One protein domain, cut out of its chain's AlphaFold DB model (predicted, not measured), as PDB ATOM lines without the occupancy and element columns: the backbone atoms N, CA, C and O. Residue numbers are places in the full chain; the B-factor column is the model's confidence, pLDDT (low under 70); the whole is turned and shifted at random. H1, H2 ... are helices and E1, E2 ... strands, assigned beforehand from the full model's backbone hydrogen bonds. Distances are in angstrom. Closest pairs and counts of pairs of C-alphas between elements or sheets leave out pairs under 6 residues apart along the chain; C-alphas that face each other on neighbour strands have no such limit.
ATOM      1  N   PRO A  97      52.510  25.922  52.720       82.81
ATOM      2  CA  PRO A  97      53.260  25.422  51.577       82.81
ATOM      3  C   PRO A  97      52.843  26.162  50.298       82.81
ATOM      4  O   PRO A  97      51.715  26.656  50.206       82.81
ATOM      5  N   PHE A  98      53.739  26.231  49.312       86.38
ATOM      6  CA  PHE A  98      53.357  26.662  47.965       86.38
ATOM      7  C   PHE A  98      52.274  25.727  47.422       86.38
ATOM      8  O   PHE A  98      52.433  24.504  47.478       86.38
ATOM      9  N   ILE A  99      51.195  26.299  46.894       86.56
ATOM     10  CA  ILE A  99      50.054  25.555  46.354       86.56
ATOM     11  C   ILE A  99      49.815  26.037  44.932       86.56
ATOM     12  O   ILE A  99      49.721  27.238  44.702       86.56
ATOM     13  N   ASP A 100      49.711  25.109  43.987       90.56
ATOM     14  CA  ASP A 100      49.340  25.400  42.606       90.56
ATOM     15  C   ASP A 100      48.286  24.399  42.127       90.56
ATOM     16  O   ASP A 100      48.583  23.304  41.653       90.56
ATOM     17  N   ASP A 101      47.035  24.810  42.271       90.94
ATOM     18  CA  ASP A 101      45.833  24.107  41.852       90.94
ATOM     19  C   ASP A 101      45.441  24.450  40.401       90.94
ATOM     20  O   ASP A 101      44.314  24.182  39.981       90.94
ATOM     21  N   SER A 102      46.343  25.033  39.598       89.19
ATOM     22  CA  SER A 102      46.052  25.381  38.197       89.19
ATOM     23  C   SER A 102      45.621  24.169  37.363       89.19
ATOM     24  O   SER A 102      44.798  24.301  36.459       89.19
ATOM     25  N   CYS A 103      46.108  22.970  37.696       87.38
ATOM     26  CA  CYS A 103      45.698  21.723  37.043       87.38
ATOM     27  C   CYS A 103      44.226  21.351  37.285       87.38
ATOM     28  O   CYS A 103      43.673  20.555  36.537       87.38
ATOM     29  N   LEU A 104      43.578  21.910  38.312       85.62
ATOM     30  CA  LEU A 104      42.147  21.722  38.556       85.62
ATOM     31  C   LEU A 104      41.289  22.640  37.669       85.62
ATOM     32  O   LEU A 104      40.098  22.389  37.477       85.62
ATOM     33  N   LEU A 105      41.892  23.699  37.117       84.75
ATOM     34  CA  LEU A 105      41.225  24.666  36.244       84.75
ATOM     35  C   LEU A 105      41.259  24.257  34.772       84.75
ATOM     36  O   LEU A 105      40.345  24.617  34.025       84.75
ATOM     37  N   THR A 106      42.292  23.531  34.347       82.81
ATOM     38  CA  THR A 106      42.377  22.958  33.004       82.81
ATOM     39  C   THR A 106      41.882  21.516  33.058       82.81
ATOM     40  O   THR A 106      42.257  20.741  33.926       82.81
ATOM     41  N   SER A 107      41.020  21.100  32.131       75.31
ATOM     42  CA  SER A 107      40.543  19.708  32.037       75.31
ATOM     43  C   SER A 107      41.630  18.712  31.582       75.31
ATOM     44  O   SER A 107      41.325  17.615  31.115       75.31
ATOM     45  N   GLU A 108      42.901  19.092  31.696       72.75
ATOM     46  CA  GLU A 108      44.052  18.288  31.326       72.75
ATOM     47  C   GLU A 108      44.340  17.280  32.440       72.75
ATOM     48  O   GLU A 108      44.761  17.619  33.546       72.75
ATOM     49  N   LYS A 109      44.096  15.999  32.148       62.50
ATOM     50  CA  LYS A 109      44.446  14.897  33.046       62.50
ATOM     51  C   LYS A 109      45.969  14.793  33.144       62.50
ATOM     52  O   LYS A 109      46.588  14.135  32.312       62.50
ATOM     53  N   ARG A 110      46.577  15.401  34.165       59.25
ATOM     54  CA  ARG A 110      47.962  15.075  34.536       59.25
ATOM     55  C   ARG A 110      48.030  13.675  35.130       59.25
ATOM     56  O   ARG A 110      47.147  13.258  35.882       59.25
ATOM     57  N   SER A 111      49.091  12.951  34.792       61.50
ATOM     58  CA  SER A 111      49.395  11.687  35.456       61.50
ATOM     59  C   SER A 111      49.801  11.965  36.911       61.50
ATOM     60  O   SER A 111      50.469  12.956  37.204       61.50
ATOM     61  N   VAL A 112      49.405  11.095  37.846       58.41
ATOM     62  CA  VAL A 112      49.703  11.234  39.291       58.41
ATOM     63  C   VAL A 112      51.219  11.300  39.567       58.41
ATOM     64  O   VAL A 112      51.641  11.822  40.594       58.41
ATOM     65  N   ALA A 113      52.046  10.834  38.624       58.84
ATOM     66  CA  ALA A 113      53.504  10.876  38.688       58.84
ATOM     67  C   ALA A 113      54.121  12.274  38.445       58.84
ATOM     68  O   ALA A 113      55.304  12.455  38.720       58.84
ATOM     69  N   GLU A 114      53.350  13.257  37.966       57.41
ATOM     70  CA  GLU A 114      53.816  14.630  37.681       57.41
ATOM     71  C   GLU A 114      53.362  15.661  38.723       57.41
ATOM     72  O   GLU A 114      53.551  16.867  38.534       57.41
ATOM     73  N   LEU A 115      52.746  15.223  39.826       58.78
ATOM     74  CA  LEU A 115      52.450  16.136  40.923       58.78
ATOM     75  C   LEU A 115      53.781  16.671  41.472       58.78
ATOM     76  O   LEU A 115      54.635  15.868  41.862       58.78
ATOM     77  N   PRO A 116      53.990  18.003  41.489       56.00
ATOM     78  CA  PRO A 116      55.210  18.566  42.032       56.00
ATOM     79  C   PRO A 116      55.357  18.061  43.461       56.00
ATOM     80  O   PRO A 116      54.428  18.191  44.259       56.00
ATOM     81  N   GLN A 117      56.504  17.454  43.779       57.12
ATOM     82  CA  GLN A 117      56.814  17.119  45.162       57.12
ATOM     83  C   GLN A 117      56.755  18.421  45.956       57.12
ATOM     84  O   GLN A 117      57.615  19.289  45.807       57.12
ATOM     85  N   ILE A 118      55.691  18.578  46.744       57.34
ATOM     86  CA  ILE A 118      55.511  19.736  47.605       57.34
ATOM     87  C   ILE A 118      56.670  19.683  48.592       57.34
ATOM     88  O   ILE A 118      56.734  18.790  49.439       57.34
ATOM     89  N   ASP A 119      57.605  20.621  48.467       60.09
ATOM     90  CA  ASP A 119      58.626  20.814  49.483       60.09
ATOM     91  C   ASP A 119      57.944  21.401  50.721       60.09
ATOM     92  O   ASP A 119      57.904  22.613  50.934       60.09
ATOM     93  N   LEU A 120      57.383  20.511  51.546       56.62
ATOM     94  CA  LEU A 120      56.703  20.829  52.803       56.62
ATOM     95  C   LEU A 120      57.601  21.607  53.778       56.62
ATOM     96  O   LEU A 120      57.129  22.079  54.807       56.62
ATOM     97  N   ARG A 121      58.904  21.740  53.490       59.31
ATOM     98  CA  ARG A 121      59.854  22.472  54.332       59.31
ATOM     99  C   ARG A 121      59.917  23.959  53.999       59.31
ATOM    100  O   ARG A 121      60.451  24.716  54.815       59.31
ATOM    101  N   LYS A 122      59.410  24.382  52.835       69.94
ATOM    102  CA  LYS A 122      59.479  25.770  52.367       69.94
ATOM    103  C   LYS A 122      58.092  26.402  52.350       69.94
ATOM    104  O   LYS A 122      57.482  26.618  51.309       69.94
ATOM    105  N   GLU A 123      57.608  26.697  53.545       76.19
ATOM    106  CA  GLU A 123      56.435  27.539  53.720       76.19
ATOM    107  C   GLU A 123      56.718  28.962  53.211       76.19
ATOM    108  O   GLU A 123      57.784  29.536  53.455       76.19
ATOM    109  N   ILE A 124      55.758  29.514  52.482       83.25
ATOM    110  CA  ILE A 124      55.802  30.840  51.867       83.25
ATOM    111  C   ILE A 124      54.490  31.564  52.171       83.25
ATOM    112  O   ILE A 124      53.482  30.938  52.499       83.25
ATOM    113  N   LEU A 125      54.495  32.895  52.092       83.88
ATOM    114  CA  LEU A 125      53.273  33.658  52.327       83.88
ATOM    115  C   LEU A 125      52.538  33.967  51.023       83.88
ATOM    116  O   LEU A 125      53.190  34.367  50.054       83.88
ATOM    117  N   PRO A 126      51.199  33.890  51.013       86.25
ATOM    118  CA  PRO A 126      50.402  34.616  50.043       86.25
ATOM    119  C   PRO A 126      50.578  36.113  50.319       86.25
ATOM    120  O   PRO A 126      50.252  36.605  51.402       86.25
ATOM    121  N   VAL A 127      51.119  36.829  49.339       84.81
ATOM    122  CA  VAL A 127      51.335  38.279  49.387       84.81
ATOM    123  C   VAL A 127      50.095  38.998  48.903       84.81
ATOM    124  O   VAL A 127      49.634  39.911  49.570       84.81
ATOM    125  N   LYS A 128      49.523  38.597  47.769       87.50
ATOM    126  CA  LYS A 128      48.388  39.310  47.177       87.50
ATOM    127  C   LYS A 128      47.451  38.353  46.464       87.50
ATOM    128  O   LYS A 128      47.903  37.411  45.819       87.50
ATOM    129  N   ILE A 129      46.152  38.617  46.564       92.56
ATOM    130  CA  ILE A 129      45.151  37.972  45.715       92.56
ATOM    131  C   ILE A 129      44.962  38.848  44.481       92.56
ATOM    132  O   ILE A 129      44.549  40.002  44.581       92.56
ATOM    133  N   MET A 130      45.353  38.313  43.329       93.81
ATOM    134  CA  MET A 130      45.394  39.025  42.053       93.81
ATOM    135  C   MET A 130      44.060  38.935  41.319       93.81
ATOM    136  O   MET A 130      43.591  39.937  40.797       93.81
ATOM    137  N   ASN A 131      43.457  37.745  41.300       94.69
ATOM    138  CA  ASN A 131      42.199  37.461  40.618       94.69
ATOM    139  C   ASN A 131      41.393  36.406  41.382       94.69
ATOM    140  O   ASN A 131      41.929  35.657  42.201       94.69
ATOM    141  N   GLU A 132      40.106  36.323  41.065       96.19
ATOM    142  CA  GLU A 132      39.164  35.346  41.605       96.19
ATOM    143  C   GLU A 132      38.438  34.645  40.453       96.19
ATOM    144  O   GLU A 132      38.126  35.263  39.433       96.19
ATOM    145  N   LYS A 133      38.168  33.348  40.613       95.44
ATOM    146  CA  LYS A 133      37.374  32.573  39.661       95.44
ATOM    147  C   LYS A 133      36.515  31.543  40.382       95.44
ATOM    148  O   LYS A 133      37.013  30.767  41.194       95.44
ATOM    149  N   GLU A 134      35.238  31.480  40.029       96.50
ATOM    150  CA  GLU A 134      34.328  30.433  40.489       96.50
ATOM    151  C   GLU A 134      34.121  29.381  39.394       96.50
ATOM    152  O   GLU A 134      33.977  29.690  38.209       96.50
ATOM    153  N   THR A 135      34.158  28.109  39.780       93.81
ATOM    154  CA  THR A 135      34.002  26.966  38.876       93.81
ATOM    155  C   THR A 135      33.064  25.933  39.495       93.81
ATOM    156  O   THR A 135      32.738  25.997  40.678       93.81
ATOM    157  N   ARG A 136      32.709  24.887  38.736       92.94
ATOM    158  CA  ARG A 136      31.964  23.735  39.279       92.94
ATOM    159  C   ARG A 136      32.694  23.015  40.420       92.94
ATOM    160  O   ARG A 136      32.054  22.325  41.202       92.94
ATOM    161  N   GLN A 137      34.019  23.145  40.503       91.44
ATOM    162  CA  GLN A 137      34.830  22.537  41.562       91.44
ATOM    163  C   GLN A 137      34.974  23.433  42.802       91.44
ATOM    164  O   GLN A 137      35.632  23.034  43.770       91.44
ATOM    165  N   GLY A 138      34.372  24.624  42.775       95.06
ATOM    166  CA  GLY A 138      34.431  25.631  43.823       95.06
ATOM    167  C   GLY A 138      35.203  26.879  43.403       95.06
ATOM    168  O   GLY A 138      35.465  27.112  42.216       95.06
ATOM    169  N   LYS A 139      35.551  27.673  44.413       96.50
ATOM    170  CA  LYS A 139      36.183  28.982  44.286       96.50
ATOM    171  C   LYS A 139      37.710  28.883  44.288       96.50
ATOM    172  O   LYS A 139      38.292  28.138  45.082       96.50
ATOM    173  N   PHE A 140      38.346  29.635  43.398       96.81
ATOM    174  CA  PHE A 140      39.792  29.695  43.208       96.81
ATOM    175  C   PHE A 140      40.268  31.143  43.205       96.81
ATOM    176  O   PHE A 140      39.567  32.045  42.746       96.81
ATOM    177  N   TYR A 141      41.497  31.341  43.664       96.31
ATOM    178  CA  TYR A 141      42.148  32.641  43.712       96.31
ATOM    179  C   TYR A 141      43.521  32.560  43.059       96.31
ATOM    180  O   TYR A 141      44.282  31.634  43.337       96.31
ATOM    181  N   GLN A 142      43.850  33.532  42.212       96.19
ATOM    182  CA  GLN A 142      45.214  33.704  41.726       96.19
ATOM    183  C   GLN A 142      46.009  34.426  42.808       96.19
ATOM    184  O   GLN A 142      45.673  35.549  43.189       96.19
ATOM    185  N   VAL A 143      47.044  33.775  43.316       93.56
ATOM    186  CA  VAL A 143      47.828  34.217  44.466       93.56
ATOM    187  C   VAL A 143      49.231  34.567  43.996       93.56
ATOM    188  O   VAL A 143      49.907  33.745  43.382       93.56
ATOM    189  N   LEU A 144      49.677  35.778  44.321       90.88
ATOM    190  CA  LEU A 144      51.083  36.161  44.276       90.88
ATOM    191  C   LEU A 144      51.732  35.758  45.598       90.88
ATOM    192  O   LEU A 144      51.274  36.169  46.668       90.88
ATOM    193  N   TRP A 145      52.804  34.981  45.533       89.38
ATOM    194  CA  TRP A 145      53.516  34.467  46.694       89.38
ATOM    195  C   TRP A 145      54.753  35.293  47.040       89.38
ATOM    196  O   TRP A 145      55.303  36.033  46.229       89.38
ATOM    197  N   SER A 146      55.236  35.121  48.269       80.75
ATOM    198  CA  SER A 146      56.363  35.886  48.816       80.75
ATOM    199  C   SER A 146      57.712  35.629  48.140       80.75
ATOM    200  O   SER A 146      58.629  36.424  48.311       80.75
ATOM    201  N   ASP A 147      57.846  34.545  47.373       82.19
ATOM    202  CA  ASP A 147      59.020  34.269  46.539       82.19
ATOM    203  C   ASP A 147      58.870  34.792  45.097       82.19
ATOM    204  O   ASP A 147      59.726  34.521  44.257       82.19
ATOM    205  N   GLY A 148      57.800  35.544  44.816       86.00
ATOM    206  CA  GLY A 148      57.507  36.151  43.519       86.00
ATOM    207  C   GLY A 148      56.754  35.245  42.548       86.00
ATOM    208  O   GLY A 148      56.429  35.687  41.450       86.00
ATOM    209  N   LYS A 149      56.465  33.991  42.915       90.69
ATOM    210  CA  LYS A 149      55.673  33.096  42.065       90.69
ATOM    211  C   LYS A 149      54.205  33.487  42.061       90.69
ATOM    212  O   LYS A 149      53.691  34.021  43.040       90.69
ATOM    213  N   GLU A 150      53.520  33.103  40.995       94.75
ATOM    214  CA  GLU A 150      52.067  33.155  40.897       94.75
ATOM    215  C   GLU A 150      51.511  31.750  40.704       94.75
ATOM    216  O   GLU A 150      52.108  30.926  40.010       94.75
ATOM    217  N   SER A 151      50.361  31.477  41.308       95.44
ATOM    218  CA  SER A 151      49.613  30.247  41.055       95.44
ATOM    219  C   SER A 151      48.134  30.438  41.358       95.44
ATOM    220  O   SER A 151      47.734  31.411  41.999       95.44
ATOM    221  N   TRP A 152      47.307  29.499  40.909       95.81
ATOM    222  CA  TRP A 152      45.929  29.405  41.370       95.81
ATOM    223  C   TRP A 152      45.863  28.520  42.607       95.81
ATOM    224  O   TRP A 152      46.424  27.434  42.609       95.81
ATOM    225  N   ALA A 153      45.158  28.954  43.643       95.00
ATOM    226  CA  ALA A 153      44.887  28.146  44.826       95.00
ATOM    227  C   ALA A 153      43.378  28.047  45.050       95.00
ATOM    228  O   ALA A 153      42.644  29.037  44.952       95.00
ATOM    229  N   LYS A 154      42.907  26.844  45.360       95.00
ATOM    230  CA  LYS A 154      41.529  26.599  45.773       95.00
ATOM    231  C   LYS A 154      41.280  27.260  47.127       95.00
ATOM    232  O   LYS A 154      42.145  27.236  47.996       95.00
ATOM    233  N   GLU A 155      40.082  27.800  47.341       94.88
ATOM    234  CA  GLU A 155      39.720  28.492  48.587       94.88
ATOM    235  C   GLU A 155      40.050  27.670  49.844       94.88
ATOM    236  O   GLU A 155      40.661  28.184  50.773       94.88
ATOM    237  N   ALA A 156      39.722  26.375  49.849       93.56
ATOM    238  CA  ALA A 156      39.971  25.482  50.984       93.56
ATOM    239  C   ALA A 156      41.463  25.289  51.324       93.56
ATOM    240  O   ALA A 156      41.781  24.833  52.419       93.56
ATOM    241  N   ASN A 157      42.355  25.625  50.392       92.50
ATOM    242  CA  ASN A 157      43.799  25.486  50.533       92.50
ATOM    243  C   ASN A 157      44.472  26.790  51.001       92.50
ATOM    244  O   ASN A 157      45.655  26.779  51.337       92.50
ATOM    245  N   LEU A 158      43.748  27.915  51.037       90.12
ATOM    246  CA  LEU A 158      44.297  29.183  51.508       90.12
ATOM    247  C   LEU A 158      44.350  29.251  53.043       90.12
ATOM    248  O   LEU A 158      43.481  28.702  53.726       90.12
ATOM    249  N   PRO A 159      45.319  29.990  53.618       90.50
ATOM    250  CA  PRO A 159      45.378  30.191  55.059       90.50
ATOM    251  C   PRO A 159      44.111  30.862  55.605       90.50
ATOM    252  O   PRO A 159      43.594  31.823  55.031       90.50
TER     253      PRO A 159
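What this domain is: This is residues 97 to 159 of the 327 residues of an uncharacterized protein of Paramuricea clavata (UniProt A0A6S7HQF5). A strongly twisted wall of three strands, E1 to E3, has the short helix H1 over one face, and a long loop from H1 to E1 whose residues 106 to 114 stick out. The 63 printed residues, under half in named elements, run H1, E1, E2, E3; the sheet, order E1, E2, E3, is antiparallel, the class mostly strand. It is compact: radius of gyration of the C-alphas 11.8 A, spans 28 by 27 by 18 A.

How they stand to each other: E1, 126 to 135, E2, 138 to 145, and E3, 150 to 154, form a meander, each strand the antiparallel neighbour of the one before. In hairpin E1 and E2, N 130 and O 142 are 2.8 A apart; in hairpin E2 and E3, N 143 and O 151, 2.8 A. H1, 102 to 105, is on the sheet, height 7.8 A, only just over E3 with 3 C-alphas; the closest C-alphas, Ser 102 and Trp 152, are 5.1 A apart. H1 is too short for an O i to N i+4 pair.

Where its parts are: E1, 21.3 A, begins at C-alpha 126 (50.402, 34.616, 50.043) and bends by 70 degrees at residue 130. E2 measures 21.2 A; E3, 13.3 A, ends at C-alpha 154 (41.529, 26.599, 45.773). H1 measures 5.3 A.

The domain as a whole: The printed part has no cut. The link H1 to E1 is long, 20 residues. Residues 109 to 122 have pLDDT under 70.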